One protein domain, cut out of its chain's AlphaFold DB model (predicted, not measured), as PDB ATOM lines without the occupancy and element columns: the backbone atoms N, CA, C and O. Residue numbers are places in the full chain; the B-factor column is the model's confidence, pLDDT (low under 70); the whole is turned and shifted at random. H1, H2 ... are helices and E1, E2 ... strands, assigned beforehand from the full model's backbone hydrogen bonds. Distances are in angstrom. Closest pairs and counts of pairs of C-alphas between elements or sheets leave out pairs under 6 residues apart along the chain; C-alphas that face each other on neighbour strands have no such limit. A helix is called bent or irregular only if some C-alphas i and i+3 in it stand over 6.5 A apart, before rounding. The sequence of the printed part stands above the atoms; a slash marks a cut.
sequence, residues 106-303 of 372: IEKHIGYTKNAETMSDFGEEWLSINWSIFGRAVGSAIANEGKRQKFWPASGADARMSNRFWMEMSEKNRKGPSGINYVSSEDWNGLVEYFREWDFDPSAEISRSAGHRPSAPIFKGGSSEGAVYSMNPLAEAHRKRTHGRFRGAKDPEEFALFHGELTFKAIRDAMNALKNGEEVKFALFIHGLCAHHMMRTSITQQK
ATOM      1  N   ILE A 106      81.957 -86.080  25.485       95.75
ATOM      2  CA  ILE A 106      81.232 -84.804  25.561       95.75
ATOM      3  C   ILE A 106      80.295 -84.798  26.771       95.75
ATOM      4  O   ILE A 106      80.355 -83.873  27.585       95.75
ATOM      5  N   GLU A 107      79.461 -85.824  26.927       93.50
ATOM      6  CA  GLU A 107      78.487 -85.923  28.019       93.50
ATOM      7  C   GLU A 107      79.179 -85.989  29.382       93.50
ATOM      8  O   GLU A 107      78.782 -85.292  30.318       93.50
ATOM      9  N   LYS A 108      80.290 -86.725  29.480       93.38
ATOM     10  CA  LYS A 108      81.144 -86.744  30.668       93.38
ATOM     11  C   LYS A 108      81.699 -85.358  30.984       93.38
ATOM     12  O   LYS A 108      81.676 -84.949  32.142       93.38
ATOM     13  N   HIS A 109      82.186 -84.616  29.985       92.50
ATOM     14  CA  HIS A 109      82.672 -83.250  30.194       92.50
ATOM     15  C   HIS A 109      81.555 -82.318  30.684       92.50
ATOM     16  O   HIS A 109      81.760 -81.550  31.625       92.50
ATOM     17  N   ILE A 110      80.368 -82.411  30.080       90.81
ATOM     18  CA  ILE A 110      79.177 -81.649  30.473       90.81
ATOM     19  C   ILE A 110      78.740 -81.993  31.899       90.81
ATOM     20  O   ILE A 110      78.429 -81.073  32.660       90.81
ATOM     21  N   GLY A 111      78.802 -83.266  32.293       87.00
ATOM     22  CA  GLY A 111      78.475 -83.750  33.637       87.00
ATOM     23  C   GLY A 111      79.277 -83.087  34.761       87.00
ATOM     24  O   GLY A 111      78.774 -82.939  35.871       87.00
ATOM     25  N   TYR A 112      80.495 -82.610  34.478       85.31
ATOM     26  CA  TYR A 112      81.319 -81.871  35.444       85.31
ATOM     27  C   TYR A 112      81.038 -80.362  35.489       85.31
ATOM     28  O   TYR A 112      81.664 -79.633  36.264       85.31
ATOM     29  N   THR A 113      80.120 -79.853  34.665       82.31
ATOM     30  CA  THR A 113      79.777 -78.428  34.644       82.31
ATOM     31  C   THR A 113      78.659 -78.101  35.630       82.31
ATOM     32  O   THR A 113      77.751 -78.890  35.871       82.31
ATOM     33  N   LYS A 114      78.677 -76.876  36.174       72.06
ATOM     34  CA  LYS A 114      77.693 -76.390  37.161       72.06
ATOM     35  C   LYS A 114      76.226 -76.459  36.684       72.06
ATOM     36  O   LYS A 114      75.329 -76.420  37.512       72.06
ATOM     37  N   ASN A 115      75.994 -76.565  35.373       74.62
ATOM     38  CA  ASN A 115      74.670 -76.574  34.750       74.62
ATOM     39  C   ASN A 115      74.418 -77.872  33.954       74.62
ATOM     40  O   ASN A 115      73.698 -77.838  32.960       74.62
ATOM     41  N   ALA A 116      75.035 -78.992  34.347       78.50
ATOM     42  CA  ALA A 116      74.939 -80.266  33.629       78.50
ATOM     43  C   ALA A 116      73.488 -80.702  33.352       78.50
ATOM     44  O   ALA A 116      73.178 -81.107  32.237       78.50
ATOM     45  N   GLU A 117      72.587 -80.536  34.327       79.12
ATOM     46  CA  GLU A 117      71.171 -80.929  34.224       79.12
ATOM     47  C   GLU A 117      70.410 -80.226  33.089       79.12
ATOM     48  O   GLU A 117      69.465 -80.783  32.547       79.12
ATOM     49  N   THR A 118      70.796 -79.006  32.696       79.62
ATOM     50  CA  THR A 118      70.133 -78.305  31.575       79.62
ATOM     51  C   THR A 118      70.720 -78.649  30.216       79.62
ATOM     52  O   THR A 118      70.195 -78.211  29.194       79.62
ATOM     53  N   MET A 119      71.814 -79.406  30.206       84.56
ATOM     54  CA  MET A 119      72.526 -79.844  29.012       84.56
ATOM     55  C   MET A 119      72.558 -81.373  28.895       84.56
ATOM     56  O   MET A 119      73.342 -81.907  28.113       84.56
ATOM     57  N   SER A 120      71.721 -82.077  29.665       78.25
ATOM     58  CA  SER A 120      71.568 -83.522  29.552       78.25
ATOM     59  C   SER A 120      70.698 -83.898  28.354       78.25
ATOM     60  O   SER A 120      69.903 -83.105  27.837       78.25
ATOM     61  N   ASP A 121      70.855 -85.145  27.918       83.12
ATOM     62  CA  ASP A 121      69.960 -85.814  26.973       83.12
ATOM     63  C   ASP A 121      69.917 -85.202  25.570       83.12
ATOM     64  O   ASP A 121      68.957 -85.438  24.841       83.12
ATOM     65  N   PHE A 122      70.914 -84.405  25.164       90.44
ATOM     66  CA  PHE A 122      70.992 -83.890  23.788       90.44
ATOM     67  C   PHE A 122      71.435 -84.972  22.786       90.44
ATOM     68  O   PHE A 122      71.154 -84.836  21.597       90.44
ATOM     69  N   GLY A 123      72.066 -86.055  23.257       92.00
ATOM     70  CA  GLY A 123      72.429 -87.216  22.444       92.00
ATOM     71  C   GLY A 123      73.260 -86.843  21.216       92.00
ATOM     72  O   GLY A 123      74.154 -86.001  21.284       92.00
ATOM     73  N   GLU A 124      72.933 -87.436  20.066       94.00
ATOM     74  CA  GLU A 124      73.666 -87.236  18.807       94.00
ATOM     75  C   GLU A 124      73.683 -85.780  18.308       94.00
ATOM     76  O   GLU A 124      74.535 -85.434  17.488       94.00
ATOM     77  N   GLU A 125      72.818 -84.892  18.820       94.62
ATOM     78  CA  GLU A 125      72.880 -83.466  18.479       94.62
ATOM     79  C   GLU A 125      74.250 -82.855  18.838       94.62
ATOM     80  O   GLU A 125      74.721 -81.968  18.124       94.62
ATOM     81  N   TRP A 126      74.931 -83.367  19.876       95.31
ATOM     82  CA  TRP A 126      76.303 -82.981  20.248       95.31
ATOM     83  C   TRP A 126      77.349 -83.261  19.162       95.31
ATOM     84  O   TRP A 126      78.394 -82.614  19.119       95.31
ATOM     85  N   LEU A 127      77.085 -84.235  18.291       96.19
ATOM     86  CA  LEU A 127      77.992 -84.655  17.222       96.19
ATOM     87  C   LEU A 127      77.737 -83.898  15.913       96.19
ATOM     88  O   LEU A 127      78.461 -84.066  14.930       96.19
ATOM     89  N   SER A 128      76.715 -83.043  15.882       94.00
ATOM     90  CA  SER A 128      76.360 -82.252  14.711       94.00
ATOM     91  C   SER A 128      76.795 -80.800  14.881       94.00
ATOM     92  O   SER A 128      76.692 -80.229  15.953       94.00
ATOM     93  N   ILE A 129      77.297 -80.161  13.825       94.06
ATOM     94  CA  ILE A 129      77.522 -78.710  13.839       94.06
ATOM     95  C   ILE A 129      76.307 -78.059  13.196       94.06
ATOM     96  O   ILE A 129      75.955 -78.380  12.058       94.06
ATOM     97  N   ASN A 130      75.703 -77.081  13.873       92.88
ATOM     98  CA  ASN A 130      74.692 -76.231  13.257       92.88
ATOM     99  C   ASN A 130      75.349 -75.266  12.255       92.88
ATOM    100  O   ASN A 130      75.561 -74.084  12.536       92.88
ATOM    101  N   TRP A 131      75.680 -75.782  11.068       92.00
ATOM    102  CA  TRP A 131      76.365 -75.039  10.012       92.00
ATOM    103  C   TRP A 131      75.602 -73.799   9.576       92.00
ATOM    104  O   TRP A 131      76.229 -72.812   9.212       92.00
ATOM    105  N   SER A 132      74.269 -73.802   9.667       88.31
ATOM    106  CA  SER A 132      73.489 -72.612   9.343       88.31
ATOM    107  C   SER A 132      73.764 -71.471  10.322       88.31
ATOM    108  O   SER A 132      74.074 -70.353   9.910       88.31
ATOM    109  N   ILE A 133      73.679 -71.734  11.622       88.88
ATOM    110  CA  ILE A 133      73.941 -70.699  12.625       88.88
ATOM    111  C   ILE A 133      75.424 -70.327  12.636       88.88
ATOM    112  O   ILE A 133      75.756 -69.141  12.701       88.88
ATOM    113  N   PHE A 134      76.316 -71.306  12.465       92.44
ATOM    114  CA  PHE A 134      77.746 -71.036  12.376       92.44
ATOM    115  C   PHE A 134      78.077 -70.148  11.169       92.44
ATOM    116  O   PHE A 134      78.785 -69.152  11.305       92.44
ATOM    117  N   GLY A 135      77.478 -70.428  10.009       91.75
ATOM    118  CA  GLY A 135      77.560 -69.587   8.823       91.75
ATOM    119  C   GLY A 135      77.115 -68.158   9.083       91.75
ATOM    120  O   GLY A 135      77.838 -67.226   8.741       91.75
ATOM    121  N   ARG A 136      75.967 -67.950   9.736       88.31
ATOM    122  CA  ARG A 136      75.496 -66.602  10.103       88.31
ATOM    123  C   ARG A 136      76.489 -65.872  11.007       88.31
ATOM    124  O   ARG A 136      76.792 -64.707  10.746       88.31
ATOM    125  N   ALA A 137      77.033 -66.557  12.015       89.69
ATOM    126  CA  ALA A 137      78.047 -65.997  12.908       89.69
ATOM    127  C   ALA A 137      79.309 -65.579  12.133       89.69
ATOM    128  O   ALA A 137      79.769 -64.445  12.274       89.69
ATOM    129  N   VAL A 138      79.809 -66.444  11.241       92.25
ATOM    130  CA  VAL A 138      80.950 -66.152  10.357       92.25
ATOM    131  C   VAL A 138      80.646 -64.974   9.429       92.25
ATOM    132  O   VAL A 138      81.440 -64.044   9.346       92.25
ATOM    133  N   GLY A 139      79.488 -64.950   8.768       90.31
ATOM    134  CA  GLY A 139      79.105 -63.870   7.853       90.31
ATOM    135  C   GLY A 139      79.008 -62.505   8.542       90.31
ATOM    136  O   GLY A 139      79.473 -61.500   8.001       90.31
ATOM    137  N   SER A 140      78.453 -62.469   9.755       88.00
ATOM    138  CA  SER A 140      78.404 -61.261  10.584       88.00
ATOM    139  C   SER A 140      79.801 -60.818  11.029       88.00
ATOM    140  O   SER A 140      80.155 -59.645  10.883       88.00
ATOM    141  N   ALA A 141      80.635 -61.763  11.477       90.19
ATOM    142  CA  ALA A 141      82.016 -61.491  11.858       90.19
ATOM    143  C   ALA A 141      82.836 -60.927  10.690       90.19
ATOM    144  O   ALA A 141      83.539 -59.940  10.881       90.19
ATOM    145  N   ILE A 142      82.686 -61.474   9.475       90.38
ATOM    146  CA  ILE A 142      83.332 -60.952   8.259       90.38
ATOM    147  C   ILE A 142      82.910 -59.509   8.013       90.38
ATOM    148  O   ILE A 142      83.775 -58.659   7.833       90.38
ATOM    149  N   ALA A 143      81.606 -59.213   8.032       87.75
ATOM    150  CA  ALA A 143      81.099 -57.864   7.781       87.75
ATOM    151  C   ALA A 143      81.684 -56.827   8.756       87.75
ATOM    152  O   ALA A 143      82.068 -55.732   8.336       87.75
ATOM    153  N   ASN A 144      81.783 -57.173  10.041       87.31
ATOM    154  CA  ASN A 144      82.369 -56.296  11.058       87.31
ATOM    155  C   ASN A 144      83.890 -56.187  10.912       87.31
ATOM    156  O   ASN A 144      84.436 -55.087  10.951       87.31
ATOM    157  N   GLU A 145      84.564 -57.310  10.670       89.19
ATOM    158  CA  GLU A 145      86.013 -57.363  10.512       89.19
ATOM    159  C   GLU A 145      86.485 -56.590   9.279       89.19
ATOM    160  O   GLU A 145      87.433 -55.814   9.366       89.19
ATOM    161  N   GLY A 146      85.791 -56.699   8.146       88.19
ATOM    162  CA  GLY A 146      86.138 -55.911   6.969       88.19
ATOM    163  C   GLY A 146      85.905 -54.412   7.167       88.19
ATOM    164  O   GLY A 146      86.709 -53.617   6.685       88.19
ATOM    165  N   LYS A 147      84.902 -53.984   7.951       86.12
ATOM    166  CA  LYS A 147      84.797 -52.564   8.335       86.12
ATOM    167  C   LYS A 147      85.995 -52.140   9.183       86.12
ATOM    168  O   LYS A 147      86.596 -51.102   8.908       86.12
ATOM    169  N   ARG A 148      86.370 -52.947  10.181       86.56
ATOM    170  CA  ARG A 148      87.525 -52.696  11.061       86.56
ATOM    171  C   ARG A 148      88.830 -52.586  10.265       86.56
ATOM    172  O   ARG A 148      89.608 -51.663  10.490       86.56
ATOM    173  N   GLN A 149      89.023 -53.464   9.280       86.81
ATOM    174  CA  GLN A 149      90.158 -53.448   8.349       86.81
ATOM    175  C   GLN A 149      90.035 -52.391   7.233       86.81
ATOM    176  O   GLN A 149      90.903 -52.305   6.368       86.81
ATOM    177  N   LYS A 150      88.985 -51.553   7.244       87.25
ATOM    178  CA  LYS A 150      88.706 -50.508   6.238       87.25
ATOM    179  C   LYS A 150      88.528 -51.048   4.813       87.25
ATOM    180  O   LYS A 150      88.708 -50.331   3.832       87.25
ATOM    181  N   PHE A 151      88.129 -52.308   4.695       86.25
ATOM    182  CA  PHE A 151      87.786 -52.950   3.431       86.25
ATOM    183  C   PHE A 151      86.469 -52.432   2.855       86.25
ATOM    184  O   PHE A 151      86.270 -52.449   1.643       86.25
ATOM    185  N   TRP A 152      85.565 -51.966   3.706       85.31
ATOM    186  CA  TRP A 152      84.314 -51.336   3.306       85.31
ATOM    187  C   TRP A 152      83.798 -50.429   4.428       85.31
ATOM    188  O   TRP A 152      84.178 -50.606   5.587       85.31
ATOM    189  N   PRO A 153      82.931 -49.452   4.121       79.50
ATOM    190  CA  PRO A 153      82.490 -48.471   5.114       79.50
ATOM    191  C   PRO A 153      81.418 -48.999   6.086       79.50
ATOM    192  O   PRO A 153      81.264 -48.457   7.181       79.50
ATOM    193  N   ALA A 154      80.667 -50.042   5.713       74.75
ATOM    194  CA  ALA A 154      79.487 -50.501   6.453       74.75
ATOM    195  C   ALA A 154      79.731 -51.792   7.258       74.75
ATOM    196  O   ALA A 154      80.358 -52.724   6.773       74.75
ATOM    197  N   SER A 155      79.192 -51.874   8.477       76.19
ATOM    198  CA  SER A 155      79.223 -53.073   9.335       76.19
ATOM    199  C   SER A 155      77.847 -53.724   9.432       76.19
ATOM    200  O   SER A 155      76.843 -53.159   8.998       76.19
ATOM    201  N   GLY A 156      77.792 -54.901  10.056       73.06
ATOM    202  CA  GLY A 156      76.539 -55.493  10.504       73.06
ATOM    203  C   GLY A 156      76.011 -54.854  11.782       73.06
ATOM    204  O   GLY A 156      76.776 -54.616  12.711       73.06
ATOM    205  N   ALA A 157      74.697 -54.640  11.871       77.88
ATOM    206  CA  ALA A 157      74.053 -54.260  13.133       77.88
ATOM    207  C   ALA A 157      73.814 -55.465  14.063       77.88
ATOM    208  O   ALA A 157      73.596 -55.282  15.260       77.88
ATOM    209  N   ASP A 158      73.879 -56.693  13.540       77.94
ATOM    210  CA  ASP A 158      73.522 -57.908  14.276       77.94
ATOM    211  C   ASP A 158      74.371 -58.132  15.530       77.94
ATOM    212  O   ASP A 158      73.854 -58.559  16.557       77.94
ATOM    213  N   ALA A 159      75.668 -57.822  15.477       77.38
ATOM    214  CA  ALA A 159      76.559 -57.966  16.629       77.38
ATOM    215  C   ALA A 159      76.148 -57.056  17.790       77.38
ATOM    216  O   ALA A 159      76.086 -57.492  18.941       77.38
ATOM    217  N   ARG A 160      75.816 -55.803  17.467       79.94
ATOM    218  CA  ARG A 160      75.311 -54.820  18.425       79.94
ATOM    219  C   ARG A 160      73.966 -55.256  18.999       79.94
ATOM    220  O   ARG A 160      73.795 -55.223  20.213       79.94
ATOM    221  N   MET A 161      73.040 -55.690  18.142       84.00
ATOM    222  CA  MET A 161      71.714 -56.156  18.562       84.00
ATOM    223  C   MET A 161      71.803 -57.388  19.461       84.00
ATOM    224  O   MET A 161      71.194 -57.403  20.526       84.00
ATOM    225  N   SER A 162      72.624 -58.374  19.092       84.44
ATOM    226  CA  SER A 162      72.851 -59.568  19.906       84.44
ATOM    227  C   SER A 162      73.461 -59.210  21.262       84.44
ATOM    228  O   SER A 162      72.995 -59.707  22.284       84.44
ATOM    229  N   ASN A 163      74.460 -58.320  21.310       83.38
ATOM    230  CA  ASN A 163      75.046 -57.919  22.589       83.38
ATOM    231  C   ASN A 163      74.057 -57.142  23.467       83.38
ATOM    232  O   ASN A 163      73.984 -57.413  24.665       83.38
ATOM    233  N   ARG A 164      73.271 -56.230  22.876       85.56
ATOM    234  CA  ARG A 164      72.213 -55.511  23.593       85.56
ATOM    235  C   ARG A 164      71.187 -56.485  24.161       85.56
ATOM    236  O   ARG A 164      70.889 -56.399  25.343       85.56
ATOM    237  N   PHE A 165      70.722 -57.449  23.366       89.12
ATOM    238  CA  PHE A 165      69.798 -58.486  23.835       89.12
ATOM    239  C   PHE A 165      70.326 -59.196  25.078       89.12
ATOM    240  O   PHE A 165      69.628 -59.298  26.084       89.12
ATOM    241  N   TRP A 166      71.584 -59.626  25.046       88.50
ATOM    242  CA  TRP A 166      72.176 -60.310  26.188       88.50
ATOM    243  C   TRP A 166      72.383 -59.411  27.410       88.50
ATOM    244  O   TRP A 166      72.358 -59.921  28.529       88.50
ATOM    245  N   MET A 167      72.602 -58.106  27.229       86.25
ATOM    246  CA  MET A 167      72.664 -57.144  28.335       86.25
ATOM    247  C   MET A 167      71.294 -56.973  28.992       86.25
ATOM    248  O   MET A 167      71.176 -57.226  30.186       86.25
ATOM    249  N   GLU A 168      70.263 -56.677  28.200       89.31
ATOM    250  CA  GLU A 168      68.879 -56.514  28.666       89.31
ATOM    251  C   GLU A 168      68.359 -57.784  29.358       89.31
ATOM    252  O   GLU A 168      67.776 -57.739  30.441       89.31
ATOM    253  N   MET A 169      68.636 -58.959  28.779       89.50
ATOM    254  CA  MET A 169      68.296 -60.237  29.406       89.50
ATOM    255  C   MET A 169      69.027 -60.419  30.745       89.50
ATOM    256  O   MET A 169      68.444 -60.919  31.705       89.50
ATOM    257  N   SER A 170      70.298 -60.009  30.829       87.25
ATOM    258  CA  SER A 170      71.086 -60.141  32.059       87.25
ATOM    259  C   SER A 170      70.545 -59.288  33.206       87.25
ATOM    260  O   SER A 170      70.638 -59.716  34.353       87.25
ATOM    261  N   GLU A 171      69.969 -58.123  32.912       86.69
ATOM    262  CA  GLU A 171      69.349 -57.242  33.911       86.69
ATOM    263  C   GLU A 171      68.037 -57.812  34.463       86.69
ATOM    264  O   GLU A 171      67.712 -57.607  35.630       86.69
ATOM    265  N   LYS A 172      67.317 -58.590  33.648       87.12
ATOM    266  CA  LYS A 172      66.053 -59.248  34.016       87.12
ATOM    267  C   LYS A 172      66.237 -60.628  34.660       87.12
ATOM    268  O   LYS A 172      65.255 -61.272  35.031       87.12
ATOM    269  N   ASN A 173      67.476 -61.108  34.785       86.69
ATOM    270  CA  ASN A 173      67.762 -62.433  35.325       86.69
ATOM    271  C   ASN A 173      67.436 -62.530  36.821       86.69
ATOM    272  O   ASN A 173      67.895 -61.739  37.644       86.69
ATOM    273  N   ARG A 174      66.743 -63.606  37.183       83.50
ATOM    274  CA  ARG A 174      66.490 -64.036  38.558       83.50
ATOM    275  C   ARG A 174      67.275 -65.313  38.833       83.50
ATOM    276  O   ARG A 174      67.419 -66.160  37.953       83.50
ATOM    277  N   LYS A 175      67.783 -65.475  40.058       80.44
ATOM    278  CA  LYS A 175      68.429 -66.732  40.473       80.44
ATOM    279  C   LYS A 175      67.363 -67.788  40.751       80.44
ATOM    280  O   LYS A 175      66.508 -67.584  41.608       80.44
ATOM    281  N   GLY A 176      67.431 -68.908  40.039       69.81
ATOM    282  CA  GLY A 176      66.590 -70.076  40.279       69.81
ATOM    283  C   GLY A 176      67.081 -70.963  41.427       69.81
ATOM    284  O   GLY A 176      68.214 -70.801  41.890       69.81
ATOM    285  N   PRO A 177      66.253 -71.933  41.862       59.91
ATOM    286  CA  PRO A 177      66.565 -72.856  42.962       59.91
ATOM    287  C   PRO A 177      67.848 -73.679  42.751       59.91
ATOM    288  O   PRO A 177      68.553 -73.977  43.708       59.91
ATOM    289  N   SER A 178      68.194 -73.981  41.498       63.84
ATOM    290  CA  SER A 178      69.419 -74.689  41.091       63.84
ATOM    291  C   SER A 178      70.613 -73.755  40.827       63.84
ATOM    292  O   SER A 178      71.652 -74.173  40.324       63.84
ATOM    293  N   GLY A 179      70.485 -72.458  41.130       69.06
ATOM    294  CA  GLY A 179      71.504 -71.449  40.828       69.06
ATOM    295  C   GLY A 179      71.582 -71.046  39.350       69.06
ATOM    296  O   GLY A 179      72.454 -70.250  38.994       69.06
ATOM    297  N   ILE A 180      70.677 -71.561  38.511       75.06
ATOM    298  CA  ILE A 180      70.526 -71.180  37.105       75.06
ATOM    299  C   ILE A 180      69.771 -69.855  37.025       75.06
ATOM    300  O   ILE A 180      68.716 -69.685  37.634       75.06
ATOM    301  N   ASN A 181      70.319 -68.913  36.261       86.25
ATOM    302  CA  ASN A 181      69.641 -67.656  35.987       86.25
ATOM    303  C   ASN A 181      68.524 -67.875  34.965       86.25
ATOM    304  O   ASN A 181      68.738 -68.515  33.932       86.25
ATOM    305  N   TYR A 182      67.354 -67.322  35.249       88.94
ATOM    306  CA  TYR A 182      66.204 -67.385  34.360       88.94
ATOM    307  C   TYR A 182      65.473 -66.045  34.303       88.94
ATOM    308  O   TYR A 182      65.579 -65.215  35.205       88.94
ATOM    309  N   VAL A 183      64.693 -65.872  33.246       90.94
ATOM    310  CA  VAL A 183      63.765 -64.764  33.037       90.94
ATOM    311  C   VAL A 183      62.342 -65.324  33.099       90.94
ATOM    312  O   VAL A 183      62.069 -66.400  32.555       90.94
ATOM    313  N   SER A 184      61.450 -64.630  33.808       90.94
ATOM    314  CA  SER A 184      60.033 -65.003  33.911       90.94
ATOM    315  C   SER A 184      59.320 -64.845  32.563       90.94
ATOM    316  O   SER A 184      59.810 -64.148  31.675       90.94
ATOM    317  N   SER A 185      58.144 -65.454  32.386       90.38
ATOM    318  CA  SER A 185      57.385 -65.272  31.140       90.38
ATOM    319  C   SER A 185      56.959 -63.823  30.893       90.38
ATOM    320  O   SER A 185      56.899 -63.411  29.737       90.38
ATOM    321  N   GLU A 186      56.665 -63.060  31.944       91.38
ATOM    322  CA  GLU A 186      56.306 -61.641  31.841       91.38
ATOM    323  C   GLU A 186      57.508 -60.805  31.382       91.38
ATOM    324  O   GLU A 186      57.434 -60.101  30.375       91.38
ATOM    325  N   ASP A 187      58.650 -60.969  32.055       92.56
ATOM    326  CA  ASP A 187      59.893 -60.277  31.707       92.56
ATOM    327  C   ASP A 187      60.377 -60.645  30.295       92.56
ATOM    328  O   ASP A 187      60.898 -59.794  29.571       92.56
ATOM    329  N   TRP A 188      60.186 -61.907  29.892       91.69
ATOM    330  CA  TRP A 188      60.491 -62.391  28.548       91.69
ATOM    331  C   TRP A 188      59.618 -61.714  27.491       91.69
ATOM    332  O   TRP A 188      60.138 -61.253  26.476       91.69
ATOM    333  N   ASN A 189      58.308 -61.619  27.726       92.44
ATOM    334  CA  ASN A 189      57.393 -60.966  26.792       92.44
ATOM    335  C   ASN A 189      57.740 -59.482  26.626       92.44
ATOM    336  O   ASN A 189      57.872 -59.024  25.493       92.44
ATOM    337  N   GLY A 190      58.012 -58.771  27.726       93.62
ATOM    338  CA  GLY A 190      58.463 -57.378  27.665       93.62
ATOM    339  C   GLY A 190      59.799 -57.210  26.929       93.62
ATOM    340  O   GLY A 190      59.974 -56.264  26.165       93.62
ATOM    341  N   LEU A 191      60.738 -58.152  27.095       92.50
ATOM    342  CA  LEU A 191      61.998 -58.171  26.342       92.50
ATOM    343  C   LEU A 191      61.752 -58.358  24.836       92.50
ATOM    344  O   LEU A 191      62.345 -57.658  24.017       92.50
ATOM    345  N   VAL A 192      60.882 -59.296  24.454       92.44
ATOM    346  CA  VAL A 192      60.541 -59.557  23.047       92.44
ATOM    347  C   VAL A 192      59.850 -58.352  22.413       92.44
ATOM    348  O   VAL A 192      60.203 -57.989  21.292       92.44
ATOM    349  N   GLU A 193      58.902 -57.723  23.108       93.62
ATOM    350  CA  GLU A 193      58.214 -56.512  22.641       93.62
ATOM    351  C   GLU A 193      59.197 -55.363  22.417       93.62
ATOM    352  O   GLU A 193      59.242 -54.818  21.314       93.62
ATOM    353  N   TYR A 194      60.072 -55.095  23.393       92.50
ATOM    354  CA  TYR A 194      61.127 -54.089  23.265       92.50
ATOM    355  C   TYR A 194      61.978 -54.306  22.007       92.50
ATOM    356  O   TYR A 194      62.214 -53.380  21.241       92.50
ATOM    357  N   PHE A 195      62.429 -55.535  21.740       91.12
ATOM    358  CA  PHE A 195      63.262 -55.790  20.563       91.12
ATOM    359  C   PHE A 195      62.492 -55.739  19.240       91.12
ATOM    360  O   PHE A 195      63.069 -55.337  18.225       91.12
ATOM    361  N   ARG A 196      61.200 -56.089  19.238       90.62
ATOM    362  CA  ARG A 196      60.350 -55.997  18.042       90.62
ATOM    363  C   ARG A 196      60.168 -54.556  17.584       90.62
ATOM    364  O   ARG A 196      60.190 -54.313  16.380       90.62
ATOM    365  N   GLU A 197      60.087 -53.605  18.512       89.19
ATOM    366  CA  GLU A 197      60.101 -52.168  18.194       89.19
ATOM    367  C   GLU A 197      61.411 -51.727  17.515       89.19
ATOM    368  O   GLU A 197      61.429 -50.763  16.750       89.19
ATOM    369  N   TRP A 198      62.498 -52.474  17.725       84.50
ATOM    370  CA  TRP A 198      63.805 -52.284  17.086       84.50
ATOM    371  C   TRP A 198      64.021 -53.202  15.871       84.50
ATOM    372  O   TRP A 198      65.161 -53.426  15.453       84.50
ATOM    373  N   ASP A 199      62.939 -53.737  15.293       84.06
ATOM    374  CA  ASP A 199      62.952 -54.584  14.094       84.06
ATOM    375  C   ASP A 199      63.820 -55.855  14.269       84.06
ATOM    376  O   ASP A 199      64.533 -56.309  13.363       84.06
ATOM    377  N   PHE A 200      63.783 -56.431  15.476       85.94
ATOM    378  CA  PHE A 200      64.418 -57.696  15.844       85.94
ATOM    379  C   PHE A 200      63.434 -58.577  16.625       85.94
ATOM    380  O   PHE A 200      62.844 -58.132  17.599       85.94
ATOM    381  N   ASP A 201      63.261 -59.845  16.239       87.69
ATOM    382  CA  ASP A 201      62.400 -60.782  16.978       87.69
ATOM    383  C   ASP A 201      63.246 -61.890  17.634       87.69
ATOM    384  O   ASP A 201      63.604 -62.869  16.966       87.69
ATOM    385  N   PRO A 202      63.548 -61.780  18.943       86.38
ATOM    386  CA  PRO A 202      64.297 -62.801  19.668       86.38
ATOM    387  C   PRO A 202      63.634 -64.184  19.634       86.38
ATOM    388  O   PRO A 202      64.330 -65.199  19.581       86.38
ATOM    389  N   SER A 203      62.298 -64.242  19.628       85.81
ATOM    390  CA  SER A 203      61.548 -65.506  19.614       85.81
ATOM    391  C   SER A 203      61.693 -66.220  18.272       85.81
ATOM    392  O   SER A 203      61.822 -67.449  18.226       85.81
ATOM    393  N   ALA A 204      61.734 -65.460  17.176       83.81
ATOM    394  CA  ALA A 204      62.021 -66.007  15.857       83.81
ATOM    395  C   ALA A 204      63.451 -66.568  15.774       83.81
ATOM    396  O   ALA A 204      63.644 -67.642  15.202       83.81
ATOM    397  N   GLU A 205      64.445 -65.896  16.368       79.62
ATOM    398  CA  GLU A 205      65.824 -66.408  16.392       79.62
ATOM    399  C   GLU A 205      65.967 -67.683  17.223       79.62
ATOM    400  O   GLU A 205      66.614 -68.631  16.776       79.62
ATOM    401  N   ILE A 206      65.318 -67.759  18.387       80.38
ATOM    402  CA  ILE A 206      65.288 -68.993  19.185       80.38
ATOM    403  C   ILE A 206      64.692 -70.137  18.371       80.38
ATOM    404  O   ILE A 206      65.265 -71.223  18.324       80.38
ATOM    405  N   SER A 207      63.573 -69.882  17.690       80.62
ATOM    406  CA  SER A 207      62.872 -70.900  16.903       80.62
ATOM    407  C   SER A 207      63.741 -71.472  15.777       80.62
ATOM    408  O   SER A 207      63.645 -72.657  15.473       80.62
ATOM    409  N   ARG A 208      64.637 -70.669  15.185       74.75
ATOM    410  CA  ARG A 208      65.566 -71.136  14.137       74.75
ATOM    411  C   ARG A 208      66.638 -72.090  14.653       74.75
ATOM    412  O   ARG A 208      67.097 -72.936  13.891       74.75
ATOM    413  N   SER A 209      67.027 -71.962  15.917       71.31
ATOM    414  CA  SER A 209      68.015 -72.839  16.555       71.31
ATOM    415  C   SER A 209      67.379 -73.950  17.394       71.31
ATOM    416  O   SER A 209      68.093 -74.830  17.862       71.31
ATOM    417  N   ALA A 210      66.053 -73.944  17.572       67.50
ATOM    418  CA  ALA A 210      65.334 -74.890  18.427       67.50
ATOM    419  C   ALA A 210      65.472 -76.355  17.980       67.50
ATOM    420  O   ALA A 210      65.377 -77.250  18.811       67.50
ATOM    421  N   GLY A 211      65.736 -76.598  16.690       78.81
ATOM    422  CA  GLY A 211      66.007 -77.936  16.153       78.81
ATOM    423  C   GLY A 211      67.423 -78.464  16.414       78.81
ATOM    424  O   GLY A 211      67.761 -79.522  15.904       78.81
ATOM    425  N   HIS A 212      68.264 -77.713  17.134       90.94
ATOM    426  CA  HIS A 212      69.623 -78.112  17.492       90.94
ATOM    427  C   HIS A 212      69.991 -77.531  18.868       90.94
ATOM    428  O   HIS A 212      70.574 -76.443  18.988       90.94
ATOM    429  N   ARG A 213      69.649 -78.269  19.923       90.88
ATOM    430  CA  ARG A 213      69.700 -77.851  21.329       90.88
ATOM    431  C   ARG A 213      71.075 -77.389  21.808       90.88
ATOM    432  O   ARG A 213      71.110 -76.320  22.421       90.88
ATOM    433  N   PRO A 214      72.212 -78.030  21.458       93.25
ATOM    434  CA  PRO A 214      73.531 -77.513  21.844       93.25
ATOM    435  C   PRO A 214      73.792 -76.068  21.387       93.25
ATOM    436  O   PRO A 214      74.527 -75.323  22.033       93.25
ATOM    437  N   SER A 215      73.170 -75.652  20.278       92.75
ATOM    438  CA  SER A 215      73.310 -74.316  19.679       92.75
ATOM    439  C   SER A 215      72.078 -73.430  19.868       92.75
ATOM    440  O   SER A 215      72.042 -72.323  19.328       92.75
ATOM    441  N   ALA A 216      71.069 -73.880  20.616       91.38
ATOM    442  CA  ALA A 216      69.914 -73.058  20.932       91.38
ATOM    443  C   ALA A 216      70.328 -71.957  21.923       91.38
ATOM    444  O   ALA A 216      70.959 -72.270  22.930       91.38
ATOM    445  N   PRO A 217      70.012 -70.675  21.671       90.62
ATOM    446  CA  PRO A 217      70.455 -69.573  22.529       90.62
ATOM    447  C   PRO A 217      69.785 -69.585  23.910       90.62
ATOM    448  O   PRO A 217      70.415 -69.247  24.913       90.62
ATOM    449  N   ILE A 218      68.512 -69.982  23.952       90.38
ATOM    450  CA  ILE A 218      67.650 -69.956  25.132       90.38
ATOM    451  C   ILE A 218      67.001 -71.324  25.306       90.38
ATOM    452  O   ILE A 218      66.507 -71.905  24.338       90.38
ATOM    453  N   PHE A 219      66.948 -71.800  26.546       88.56
ATOM    454  CA  PHE A 219      66.158 -72.957  26.938       88.56
ATOM    455  C   PHE A 219      64.863 -72.497  27.597       88.56
ATOM    456  O   PHE A 219      64.860 -71.615  28.458       88.56
ATOM    457  N   LYS A 220      63.749 -73.094  27.171       86.75
ATOM    458  CA  LYS A 220      62.426 -72.852  27.745       86.75
ATOM    459  C   LYS A 220      62.089 -73.991  28.700       86.75
ATOM    460  O   LYS A 220      61.998 -75.138  28.273       86.75
ATOM    461  N   GLY A 221      61.897 -73.659  29.969       82.94
ATOM    462  CA  GLY A 221      61.456 -74.578  31.015       82.94
ATOM    463  C   GLY A 221      60.078 -74.210  31.564       82.94
ATOM    464  O   GLY A 221      59.469 -73.216  31.158       82.94
ATOM    465  N   GLY A 222      59.602 -75.012  32.515       79.62
ATOM    466  CA  GLY A 222      58.403 -74.734  33.305       79.62
ATOM    467  C   GLY A 222      58.736 -74.569  34.787       79.62
ATOM    468  O   GLY A 222      59.644 -75.219  35.301       79.62
ATOM    469  N   SER A 223      57.993 -73.705  35.467       73.25
ATOM    470  CA  SER A 223      57.985 -73.544  36.920       73.25
ATOM    471  C   SER A 223      56.542 -73.546  37.438       73.25
ATOM    472  O   SER A 223      55.586 -73.504  36.660       73.25
ATOM    473  N   SER A 224      56.374 -73.556  38.763       71.25
ATOM    474  CA  SER A 224      55.067 -73.394  39.420       71.25
ATOM    475  C   SER A 224      54.363 -72.074  39.077       71.25
ATOM    476  O   SER A 224      53.156 -71.968  39.253       71.25
ATOM    477  N   GLU A 225      55.105 -71.082  38.580       71.88
ATOM    478  CA  GLU A 225      54.614 -69.744  38.225       71.88
ATOM    479  C   GLU A 225      54.490 -69.544  36.701       71.88
ATOM    480  O   GLU A 225      54.139 -68.460  36.242       71.88
ATOM    481  N   GLY A 226      54.763 -70.582  35.898       81.56
ATOM    482  CA  GLY A 226      54.638 -70.552  34.441       81.56
ATOM    483  C   GLY A 226      55.946 -70.830  33.702       81.56
ATOM    484  O   GLY A 226      56.854 -71.484  34.208       81.56
ATOM    485  N   ALA A 227      56.036 -70.386  32.447       86.75
ATOM    486  CA  ALA A 227      57.227 -70.610  31.631       86.75
ATOM    487  C   ALA A 227      58.419 -69.775  32.130       86.75
ATOM    488  O   ALA A 227      58.266 -68.606  32.490       86.75
ATOM    489  N   VAL A 228      59.612 -70.366  32.076       89.06
ATOM    490  CA  VAL A 228      60.878 -69.696  32.398       89.06
ATOM    491  C   VAL A 228      61.870 -69.854  31.255       89.06
ATOM    492  O   VAL A 228      61.883 -70.876  30.566       89.06
ATOM    493  N   TYR A 229      62.703 -68.838  31.055       90.06
ATOM    494  CA  TYR A 229      63.653 -68.769  29.947       90.06
ATOM    495  C   TYR A 229      65.065 -68.610  30.497       90.06
ATOM    496  O   TYR A 229      65.353 -67.627  31.176       90.06
ATOM    497  N   SER A 230      65.950 -69.561  30.222       89.44
ATOM    498  CA  SER A 230      67.341 -69.527  30.679       89.44
ATOM    499  C   SER A 230      68.304 -69.435  29.502       89.44
ATOM    500  O   SER A 230      68.070 -69.991  28.429       89.44
ATOM    501  N   MET A 231      69.400 -68.700  29.692       89.94
ATOM    502  CA  MET A 231      70.478 -68.652  28.706       89.94
ATOM    503  C   MET A 231      71.136 -70.029  28.614       89.94
ATOM    504  O   MET A 231      71.418 -70.650  29.639       89.94
ATOM    505  N   ASN A 232      71.437 -70.481  27.396       90.50
ATOM    506  CA  ASN A 232      72.246 -71.677  27.203       90.50
ATOM    507  C   ASN A 232      73.608 -71.508  27.920       90.50
ATOM    508  O   ASN A 232      74.316 -70.528  27.658       90.50
ATOM    509  N   PRO A 233      74.021 -72.444  28.797       90.62
ATOM    510  CA  PRO A 233      75.281 -72.327  29.531       90.62
ATOM    511  C   PRO A 233      76.524 -72.190  28.638       90.62
ATOM    512  O   PRO A 233      77.488 -71.526  29.024       90.62
ATOM    513  N   LEU A 234      76.518 -72.760  27.429       92.25
ATOM    514  CA  LEU A 234      77.601 -72.596  26.456       92.25
ATOM    515  C   LEU A 234      77.627 -71.185  25.858       92.25
ATOM    516  O   LEU A 234      78.718 -70.644  25.641       92.25
ATOM    517  N   ALA A 235      76.460 -70.568  25.644       91.62
ATOM    518  CA  ALA A 235      76.362 -69.161  25.256       91.62
ATOM    519  C   ALA A 235      76.893 -68.254  26.374       91.62
ATOM    520  O   ALA A 235      77.680 -67.345  26.107       91.62
ATOM    521  N   GLU A 236      76.546 -68.544  27.632       89.75
ATOM    522  CA  GLU A 236      77.044 -67.809  28.799       89.75
ATOM    523  C   GLU A 236      78.569 -67.944  28.944       89.75
ATOM    524  O   GLU A 236      79.282 -66.953  29.136       89.75
ATOM    525  N   ALA A 237      79.098 -69.163  28.804       89.44
ATOM    526  CA  ALA A 237      80.530 -69.428  28.855       89.44
ATOM    527  C   ALA A 237      81.277 -68.714  27.717       89.44
ATOM    528  O   ALA A 237      82.326 -68.109  27.953       89.44
ATOM    529  N   HIS A 238      80.732 -68.735  26.496       90.62
ATOM    530  CA  HIS A 238      81.272 -67.972  25.373       90.62
ATOM    531  C   HIS A 238      81.249 -66.466  25.665       90.62
ATOM    532  O   HIS A 238      82.285 -65.809  25.560       90.62
ATOM    533  N   ARG A 239      80.113 -65.928  26.128       86.50
ATOM    534  CA  ARG A 239      79.953 -64.515  26.502       86.50
ATOM    535  C   ARG A 239      80.998 -64.089  27.528       86.50
ATOM    536  O   ARG A 239      81.662 -63.077  27.315       86.50
ATOM    537  N   LYS A 240      81.201 -64.872  28.593       85.00
ATOM    538  CA  LYS A 240      82.217 -64.626  29.634       85.00
ATOM    539  C   LYS A 240      83.635 -64.606  29.066       85.00
ATOM    540  O   LYS A 240      84.394 -63.690  29.382       85.00
ATOM    541  N   ARG A 241      83.989 -65.558  28.191       82.25
ATOM    542  CA  ARG A 241      85.294 -65.564  27.500       82.25
ATOM    543  C   ARG A 241      85.489 -64.303  26.663       82.25
ATOM    544  O   ARG A 241      86.571 -63.722  26.686       82.25
ATOM    545  N   THR A 242      84.451 -63.865  25.959       78.38
ATOM    546  CA  THR A 242      84.495 -62.673  25.108       78.38
ATOM    547  C   THR A 242      84.562 -61.378  25.933       78.38
ATOM    548  O   THR A 242      85.371 -60.510  25.623       78.38
ATOM    549  N   HIS A 243      83.818 -61.273  27.042       73.50
ATOM    550  CA  HIS A 243      83.844 -60.108  27.945       73.50
ATOM    551  C   HIS A 243      85.156 -59.995  28.732       73.50
ATOM    552  O   HIS A 243      85.707 -58.902  28.856       73.50
ATOM    553  N   GLY A 244      85.697 -61.114  29.229       63.00
ATOM    554  CA  GLY A 244      86.986 -61.130  29.931       63.00
ATOM    555  C   GLY A 244      88.146 -60.649  29.052       63.00
ATOM    556  O   GLY A 244      89.103 -60.060  29.548       63.00
ATOM    557  N   ARG A 245      88.032 -60.822  27.729       62.00
ATOM    558  CA  ARG A 245      89.001 -60.322  26.741       62.00
ATOM    559  C   ARG A 245      88.917 -58.806  26.514       62.00
ATOM    560  O   ARG A 245      89.845 -58.261  25.928       62.00
ATOM    561  N   PHE A 246      87.869 -58.133  26.998       59.56
ATOM    562  CA  PHE A 246      87.598 -56.716  26.731       59.56
ATOM    563  C   PHE A 246      87.400 -55.861  28.000       59.56
ATOM    564  O   PHE A 246      86.626 -54.910  27.997       59.56
ATOM    565  N   ARG A 247      88.081 -56.211  29.111       52.72
ATOM    566  CA  ARG A 247      88.185 -55.417  30.367       52.72
ATOM    567  C   ARG A 247      86.871 -54.787  30.883       52.72
ATOM    568  O   ARG A 247      86.907 -53.797  31.603       52.72
ATOM    569  N   GLY A 248      85.719 -55.379  30.569       53.06
ATOM    570  CA  GLY A 248      84.422 -54.929  31.066       53.06
ATOM    571  C   GLY A 248      83.829 -53.693  30.387       53.06
ATOM    572  O   GLY A 248      83.028 -53.021  31.037       53.06
ATOM    573  N   ALA A 249      84.159 -53.381  29.128       52.66
ATOM    574  CA  ALA A 249      83.404 -52.347  28.423       52.66
ATOM    575  C   ALA A 249      81.921 -52.733  28.357       52.66
ATOM    576  O   ALA A 249      81.556 -53.824  27.907       52.66
ATOM    577  N   LYS A 250      81.077 -51.838  28.864       56.38
ATOM    578  CA  LYS A 250      79.627 -52.029  28.956       56.38
ATOM    579  C   LYS A 250      78.881 -51.403  27.779       56.38
ATOM    580  O   LYS A 250      77.660 -51.424  27.791       56.38
ATOM    581  N   ASP A 251      79.583 -50.837  26.797       67.25
ATOM    582  CA  ASP A 251      78.968 -50.172  25.648       67.25
ATOM    583  C   ASP A 251      78.775 -51.152  24.468       67.25
ATOM    584  O   ASP A 251      79.759 -51.667  23.918       67.25
ATOM    585  N   PRO A 252      77.524 -51.428  24.046       64.25
ATOM    586  CA  PRO A 252      77.236 -52.219  22.854       64.25
ATOM    587  C   PRO A 252      77.886 -51.703  21.566       64.25
ATOM    588  O   PRO A 252      78.170 -52.519  20.688       64.25
ATOM    589  N   GLU A 253      78.100 -50.391  21.429       66.94
ATOM    590  CA  GLU A 253      78.735 -49.802  20.242       66.94
ATOM    591  C   GLU A 253      80.233 -50.119  20.202       66.94
ATOM    592  O   GLU A 253      80.748 -50.566  19.174       66.94
ATOM    593  N   GLU A 254      80.924 -49.991  21.336       68.62
ATOM    594  CA  GLU A 254      82.341 -50.344  21.448       68.62
ATOM    595  C   GLU A 254      82.559 -51.849  21.220       68.62
ATOM    596  O   GLU A 254      83.448 -52.253  20.468       68.62
ATOM    597  N   PHE A 255      81.685 -52.695  21.775       68.81
ATOM    598  CA  PHE A 255      81.728 -54.140  21.545       68.81
ATOM    599  C   PHE A 255      81.533 -54.509  20.065       68.81
ATOM    600  O   PHE A 255      82.211 -55.399  19.544       68.81
ATOM    601  N   ALA A 256      80.619 -53.829  19.367       70.69
ATOM    602  CA  ALA A 256      80.334 -54.101  17.961       70.69
ATOM    603  C   ALA A 256      81.545 -53.843  17.047       70.69
ATOM    604  O   ALA A 256      81.698 -54.536  16.038       70.69
ATOM    605  N   LEU A 257      82.434 -52.911  17.413       73.25
ATOM    606  CA  LEU A 257      83.671 -52.633  16.669       73.25
ATOM    607  C   LEU A 257      84.656 -53.809  16.691       73.25
ATOM    608  O   LEU A 257      85.342 -54.052  15.697       73.25
ATOM    609  N   PHE A 258      84.705 -54.555  17.797       79.19
ATOM    610  CA  PHE A 258      85.630 -55.678  17.993       79.19
ATOM    611  C   PHE A 258      84.978 -57.051  17.812       79.19
ATOM    612  O   PHE A 258      85.663 -58.071  17.864       79.19
ATOM    613  N   HIS A 259      83.664 -57.107  17.575       83.88
ATOM    614  CA  HIS A 259      82.920 -58.363  17.441       83.88
ATOM    615  C   HIS A 259      83.532 -59.319  16.408       83.88
ATOM    616  O   HIS A 259      83.672 -60.508  16.702       83.88
ATOM    617  N   GLY A 260      83.923 -58.809  15.234       87.25
ATOM    618  CA  GLY A 260      84.540 -59.613  14.174       87.25
ATOM    619  C   GLY A 260      85.838 -60.273  14.639       87.25
ATOM    620  O   GLY A 260      85.951 -61.499  14.638       87.25
ATOM    621  N   GLU A 261      86.778 -59.469  15.135       88.19
ATOM    622  CA  GLU A 261      88.058 -59.927  15.682       88.19
ATOM    623  C   GLU A 261      87.882 -60.951  16.816       88.19
ATOM    624  O   GLU A 261      88.532 -62.002  16.826       88.19
ATOM    625  N   LEU A 262      86.982 -60.673  17.765       87.25
ATOM    626  CA  LEU A 262      86.708 -61.547  18.906       87.25
ATOM    627  C   LEU A 262      86.099 -62.883  18.469       87.25
ATOM    628  O   LEU A 262      86.501 -63.936  18.971       87.25
ATOM    629  N   THR A 263      85.179 -62.842  17.506       90.19
ATOM    630  CA  THR A 263      84.564 -64.035  16.918       90.19
ATOM    631  C   THR A 263      85.610 -64.880  16.201       90.19
ATOM    632  O   THR A 263      85.728 -66.069  16.489       90.19
ATOM    633  N   PHE A 264      86.453 -64.280  15.356       91.75
ATOM    634  CA  PHE A 264      87.532 -65.011  14.687       91.75
ATOM    635  C   PHE A 264      88.597 -65.530  15.641       91.75
ATOM    636  O   PHE A 264      89.190 -66.577  15.396       91.75
ATOM    637  N   LYS A 265      88.854 -64.842  16.755       90.12
ATOM    638  CA  LYS A 265      89.709 -65.381  17.811       90.12
ATOM    639  C   LYS A 265      89.087 -66.629  18.442       90.12
ATOM    640  O   LYS A 265      89.780 -67.628  18.574       90.12
ATOM    641  N   ALA A 266      87.798 -66.600  18.784       91.69
ATOM    642  CA  ALA A 266      87.106 -67.770  19.330       91.69
ATOM    643  C   ALA A 266      87.060 -68.946  18.338       91.69
ATOM    644  O   ALA A 266      87.249 -70.089  18.743       91.69
ATOM    645  N   ILE A 267      86.866 -68.663  17.047       94.12
ATOM    646  CA  ILE A 267      86.936 -69.666  15.976       94.12
ATOM    647  C   ILE A 267      88.339 -70.268  15.902       94.12
ATOM    648  O   ILE A 267      88.465 -71.485  15.934       94.12
ATOM    649  N   ARG A 268      89.397 -69.450  15.884       93.56
ATOM    650  CA  ARG A 268      90.783 -69.946  15.886       93.56
ATOM    651  C   ARG A 268      91.097 -70.793  17.115       93.56
ATOM    652  O   ARG A 268      91.739 -71.825  16.979       93.56
ATOM    653  N   ASP A 269      90.617 -70.400  18.295       93.06
ATOM    654  CA  ASP A 269      90.772 -71.204  19.512       93.06
ATOM    655  C   ASP A 269      90.104 -72.585  19.359       93.06
ATOM    656  O   ASP A 269      90.671 -73.591  19.783       93.06
ATOM    657  N   ALA A 270      88.927 -72.648  18.721       95.25
ATOM    658  CA  ALA A 270      88.244 -73.905  18.418       95.25
ATOM    659  C   ALA A 270      89.009 -74.732  17.370       95.25
ATOM    660  O   ALA A 270      89.249 -75.917  17.584       95.25
ATOM    661  N   MET A 271      89.455 -74.118  16.273       95.38
ATOM    662  CA  MET A 271      90.231 -74.802  15.232       95.38
ATOM    663  C   MET A 271      91.561 -75.343  15.769       95.38
ATOM    664  O   MET A 271      91.961 -76.452  15.426       95.38
ATOM    665  N   ASN A 272      92.226 -74.608  16.664       94.75
ATOM    666  CA  ASN A 272      93.434 -75.074  17.343       94.75
ATOM    667  C   ASN A 272      93.152 -76.263  18.268       94.75
ATOM    668  O   ASN A 272      93.931 -77.213  18.275       94.75
ATOM    669  N   ALA A 273      92.039 -76.239  19.011       95.44
ATOM    670  CA  ALA A 273      91.602 -77.387  19.805       95.44
ATOM    671  C   ALA A 273      91.420 -78.620  18.908       95.44
ATOM    672  O   ALA A 273      91.952 -79.686  19.205       95.44
ATOM    673  N   LEU A 274      90.775 -78.447  17.750       95.00
ATOM    674  CA  LEU A 274      90.606 -79.528  16.789       95.00
ATOM    675  C   LEU A 274      91.956 -80.062  16.290       95.00
ATOM    676  O   LEU A 274      92.204 -81.257  16.375       95.00
ATOM    677  N   LYS A 275      92.886 -79.198  15.866       93.94
ATOM    678  CA  LYS A 275      94.238 -79.613  15.434       93.94
ATOM    679  C   LYS A 275      94.999 -80.408  16.498       93.94
ATOM    680  O   LYS A 275      95.718 -81.344  16.157       93.94
ATOM    681  N   ASN A 276      94.808 -80.062  17.769       95.06
ATOM    682  CA  ASN A 276      95.467 -80.707  18.902       95.06
ATOM    683  C   ASN A 276      94.791 -82.009  19.362       95.06
ATOM    684  O   ASN A 276      95.298 -82.649  20.279       95.06
ATOM    685  N   GLY A 277      93.674 -82.415  18.750       95.00
ATOM    686  CA  GLY A 277      92.913 -83.578  19.213       95.00
ATOM    687  C   GLY A 277      92.103 -83.338  20.471       95.00
ATOM    688  O   GLY A 277      91.971 -84.226  21.302       95.00
ATOM    689  N   GLU A 278      91.606 -82.116  20.629       96.56
ATOM    690  CA  GLU A 278      90.647 -81.748  21.661       96.56
ATOM    691  C   GLU A 278      89.249 -81.569  21.019       96.56
ATOM    692  O   GLU A 278      88.665 -80.481  21.064       96.56
ATOM    693  N   GLU A 279      88.704 -82.616  20.386       96.88
ATOM    694  CA  GLU A 279      87.431 -82.587  19.638       96.88
ATOM    695  C   GLU A 279      86.249 -82.139  20.513       96.88
ATOM    696  O   GLU A 279      85.440 -81.316  20.081       96.88
ATOM    697  N   VAL A 280      86.193 -82.595  21.770       96.38
ATOM    698  CA  VAL A 280      85.186 -82.167  22.760       96.38
ATOM    699  C   VAL A 280      85.219 -80.649  22.949       96.38
ATOM    700  O   VAL A 280      84.198 -79.966  22.894       96.38
ATOM    701  N   LYS A 281      86.413 -80.083  23.138       96.31
ATOM    702  CA  LYS A 281      86.596 -78.642  23.355       96.31
ATOM    703  C   LYS A 281      86.236 -77.841  22.108       96.31
ATOM    704  O   LYS A 281      85.616 -76.785  22.230       96.31
ATOM    705  N   PHE A 282      86.587 -78.352  20.927       97.19
ATOM    706  CA  PHE A 282      86.145 -77.793  19.655       97.19
ATOM    707  C   PHE A 282      84.611 -77.741  19.575       97.19
ATOM    708  O   PHE A 282      84.063 -76.654  19.369       97.19
ATOM    709  N   ALA A 283      83.919 -78.859  19.826       96.69
ATOM    710  CA  ALA A 283      82.458 -78.936  19.778       96.69
ATOM    711  C   ALA A 283      81.812 -77.910  20.718       96.69
ATOM    712  O   ALA A 283      81.029 -77.062  20.288       96.69
ATOM    713  N   LEU A 284      82.221 -77.891  21.990       95.38
ATOM    714  CA  LEU A 284      81.679 -76.967  22.992       95.38
ATOM    715  C   LEU A 284      81.933 -75.491  22.645       95.38
ATOM    716  O   LEU A 284      81.096 -74.626  22.926       95.38
ATOM    717  N   PHE A 285      83.072 -75.172  22.023       95.50
ATOM    718  CA  PHE A 285      83.361 -73.811  21.573       95.50
ATOM    719  C   PHE A 285      82.482 -73.393  20.396       95.50
ATOM    720  O   PHE A 285      81.947 -72.281  20.431       95.50
ATOM    721  N   ILE A 286      82.298 -74.260  19.397       95.94
ATOM    722  CA  ILE A 286      81.445 -73.983  18.236       95.94
ATOM    723  C   ILE A 286      79.973 -73.901  18.646       95.94
ATOM    724  O   ILE A 286      79.288 -72.951  18.263       95.94
ATOM    725  N   HIS A 287      79.490 -74.817  19.486       95.38
ATOM    726  CA  HIS A 287      78.129 -74.770  20.014       95.38
ATOM    727  C   HIS A 287      77.867 -73.500  20.817       95.38
ATOM    728  O   HIS A 287      76.877 -72.819  20.558       95.38
ATOM    729  N   GLY A 288      78.783 -73.128  21.718       94.31
ATOM    730  CA  GLY A 288      78.670 -71.894  22.495       94.31
ATOM    731  C   GLY A 288      78.743 -70.630  21.642       94.31
ATOM    732  O   GLY A 288      78.005 -69.680  21.897       94.31
ATOM    733  N   LEU A 289      79.582 -70.618  20.599       93.44
ATOM    734  CA  LEU A 289      79.603 -69.541  19.607       93.44
ATOM    735  C   LEU A 289      78.233 -69.415  18.928       93.44
ATOM    736  O   LEU A 289      77.681 -68.318  18.890       93.44
ATOM    737  N   CYS A 290      77.685 -70.520  18.420       92.25
ATOM    738  CA  CYS A 290      76.398 -70.534  17.730       92.25
ATOM    739  C   CYS A 290      75.254 -70.105  18.657       92.25
ATOM    740  O   CYS A 290      74.479 -69.224  18.296       92.25
ATOM    741  N   ALA A 291      75.202 -70.652  19.873       91.75
ATOM    742  CA  ALA A 291      74.196 -70.309  20.874       91.75
ATOM    743  C   ALA A 291      74.282 -68.840  21.316       91.75
ATOM    744  O   ALA A 291      73.271 -68.228  21.630       91.75
ATOM    745  N   HIS A 292      75.469 -68.229  21.317       89.75
ATOM    746  CA  HIS A 292      75.609 -66.809  21.641       89.75
ATOM    747  C   HIS A 292      75.129 -65.874  20.513       89.75
ATOM    748  O   HIS A 292      74.803 -64.717  20.774       89.75
ATOM    749  N   HIS A 293      75.092 -66.321  19.256       83.88
ATOM    750  CA  HIS A 293      74.804 -65.452  18.111       83.88
ATOM    751  C   HIS A 293      73.302 -65.379  17.798       83.88
ATOM    752  O   HIS A 293      72.788 -66.111  16.955       83.88
ATOM    753  N   MET A 294      72.600 -64.431  18.431       80.38
ATOM    754  CA  MET A 294      71.194 -64.114  18.138       80.38
ATOM    755  C   MET A 294      71.096 -63.019  17.070       80.38
ATOM    756  O   MET A 294      71.214 -61.836  17.383       80.38
ATOM    757  N   MET A 295      70.939 -63.402  15.798       73.19
ATOM    758  CA  MET A 295      71.098 -62.481  14.664       73.19
ATOM    759  C   MET A 295      69.997 -62.618  13.610       73.19
ATOM    760  O   MET A 295      69.824 -63.684  13.020       73.19
ATOM    761  N   ARG A 296      69.367 -61.492  13.252       65.62
ATOM    762  CA  ARG A 296      68.416 -61.389  12.128       65.62
ATOM    763  C   ARG A 296      69.079 -61.721  10.793       65.62
ATOM    764  O   ARG A 296      68.465 -62.343   9.930       65.62
ATOM    765  N   THR A 297      70.369 -61.388  10.706       62.97
ATOM    766  CA  THR A 297      71.299 -61.535   9.582       62.97
ATOM    767  C   THR A 297      70.827 -60.801   8.327       62.97
ATOM    768  O   THR A 297      69.849 -61.192   7.692       62.97
ATOM    769  N   SER A 298      71.556 -59.766   7.901       70.19
ATOM    770  CA  SER A 298      71.290 -59.111   6.610       70.19
ATOM    771  C   SER A 298      71.508 -60.079   5.436       70.19
ATOM    772  O   SER A 298      72.387 -60.944   5.493       70.19
ATOM    773  N   ILE A 299      70.764 -59.909   4.333       70.81
ATOM    774  CA  ILE A 299      70.886 -60.746   3.116       70.81
ATOM    775  C   ILE A 299      72.351 -60.867   2.666       70.81
ATOM    776  O   ILE A 299      72.807 -61.930   2.244       70.81
ATOM    777  N   THR A 300      73.122 -59.787   2.780       71.38
ATOM    778  CA  THR A 300      74.513 -59.759   2.329       71.38
ATOM    779  C   THR A 300      75.446 -60.585   3.220       71.38
ATOM    780  O   THR A 300      76.311 -61.291   2.705       71.38
ATOM    781  N   GLN A 301      75.257 -60.570   4.541       78.88
ATOM    782  CA  GLN A 301      76.001 -61.448   5.454       78.88
ATOM    783  C   GLN A 301      75.580 -62.906   5.297       78.88
ATOM    784  O   GLN A 301      76.432 -63.789   5.362       78.88
ATOM    785  N   GLN A 302      74.290 -63.166   5.047       77.12
ATOM    786  CA  GLN A 302      73.813 -64.512   4.734       77.12
ATOM    787  C   GLN A 302      74.495 -65.041   3.468       77.12
ATOM    788  O   GLN A 302      74.951 -66.177   3.463       77.12
ATOM    789  N   LYS A 303      74.684 -64.221   2.427       81.44
ATOM    790  CA  LYS A 303      75.451 -64.633   1.239       81.44
ATOM    791  C   LYS A 303      76.861 -65.110   1.583       81.44
ATOM    792  O   LYS A 303      77.240 -66.206   1.190       81.44
TER     793      LYS A 303
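What this domain is: This is residues 106 to 303 of the 372 residues of an uncharacterized protein of Candidatus Poseidoniales archaeon (UniProt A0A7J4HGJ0). A helical hairpin, H9 and H10, is crossed near its open end by H4 on one side and H8 on the other, and beside this helical body is a small sheet, with H6 standing over it and H5 and H7 grazing it. The short H1 and H3 lie near the first half of H10, and H11 packs on H4. The 198 printed residues hold eleven named helices and three strands, in the order H1 H2 H3 H4 H5 E1 H6 H7 E2 E3 H8 H9 H10 H11; the sheet runs E1 E3 E2, antiparallel, and the class is mostly helix. The whole is compact, with a radius of gyration of the C-alphas of 16.4 A and spans of 52 by 45 by 32 A.

Where its parts are: H1, residues 106 to 111, begins at C-alpha 106 (81.232, -84.804, 25.561). H2 is residues 116 to 119, H3 123 to 127, H4 131 to 148 with 25.0 A, and H5 158 to 171 with 20.1 A. E1 is residues 181 to 184, H6 185 to 197 with 18.6 A, H7 202 to 209, E2 218 to 223, E3 226 to 231, and H8 233 to 244. H9, residues 252 to 275, spans 33.1 A; it is irregular, C-alphas 257 and 260 being 7.5 A apart, with a kink of 52 degrees near residue 259. H10 is residues 279 to 292, and H11, 299 to 303, ends at C-alpha 303 (75.451, -64.633, 1.239).

How they stand to each other: H1 and H2 touch only at the corner, and only just, with 3 pairs of C-alphas within 8 A, the closest Ile 110 and Ala 116 at 5.5 A. H3 is close to H10 but not clearly touching, closest C-alphas Trp 126 and Ala 283, 7.4 A. H4 touches H9 at a steep tilt of 55 degrees, closest C-alphas Ala 141 and Gly 260, 3.9 A, and touches H11, Gly 139 and Gln 301, 4.6 A. H5 touches H9, closest C-alphas Arg 160 and Ala 256, 5.1 A, and only grazes the sheet with residues 166 to 171. H6 lies over E1 at a height over the sheet of 11.1 A and stands up from it; H7 only grazes the sheet. E1, H6 H7, E2 form a split strand-helix-strand unit, two strands running the same way with E3 between them, its crossover right-handed. Between the antiparallel neighbours E1 and E3, N 183 and O 229 are within hydrogen-bond range at 2.8 A; in the hairpin E2 and E3, N 221 and O 228 are within hydrogen-bond range at 2.8 A. H8 touches H10 about perpendicular, 84 degrees, closest C-alphas Leu 234 and Gly 288, 4.2 A. H9 and H10 form a helical hairpin at a shallow tilt of 20 degrees, closest C-alphas Ala 270 and Phe 282, 4.6 A. Every O i to N i+4 pair is within hydrogen-bond range in H1, H4, H5, H6, H7, H8, H10 and H11, but 17 of 20 in H9 and 0 of 1 in H3, where 2 of 2 O i to N i+3 pairs are; H2 is too short for such a pair.

The domain as a whole: The C-alphas of Phe 151 and Ser 224, the two farthest apart, are 52.8 A apart. The printed part has no cut and no long link. The mean pLDDT of the printed part is 84.8; residues 176 to 179, 210, 244 to 255 and 296 to 297 are under 70.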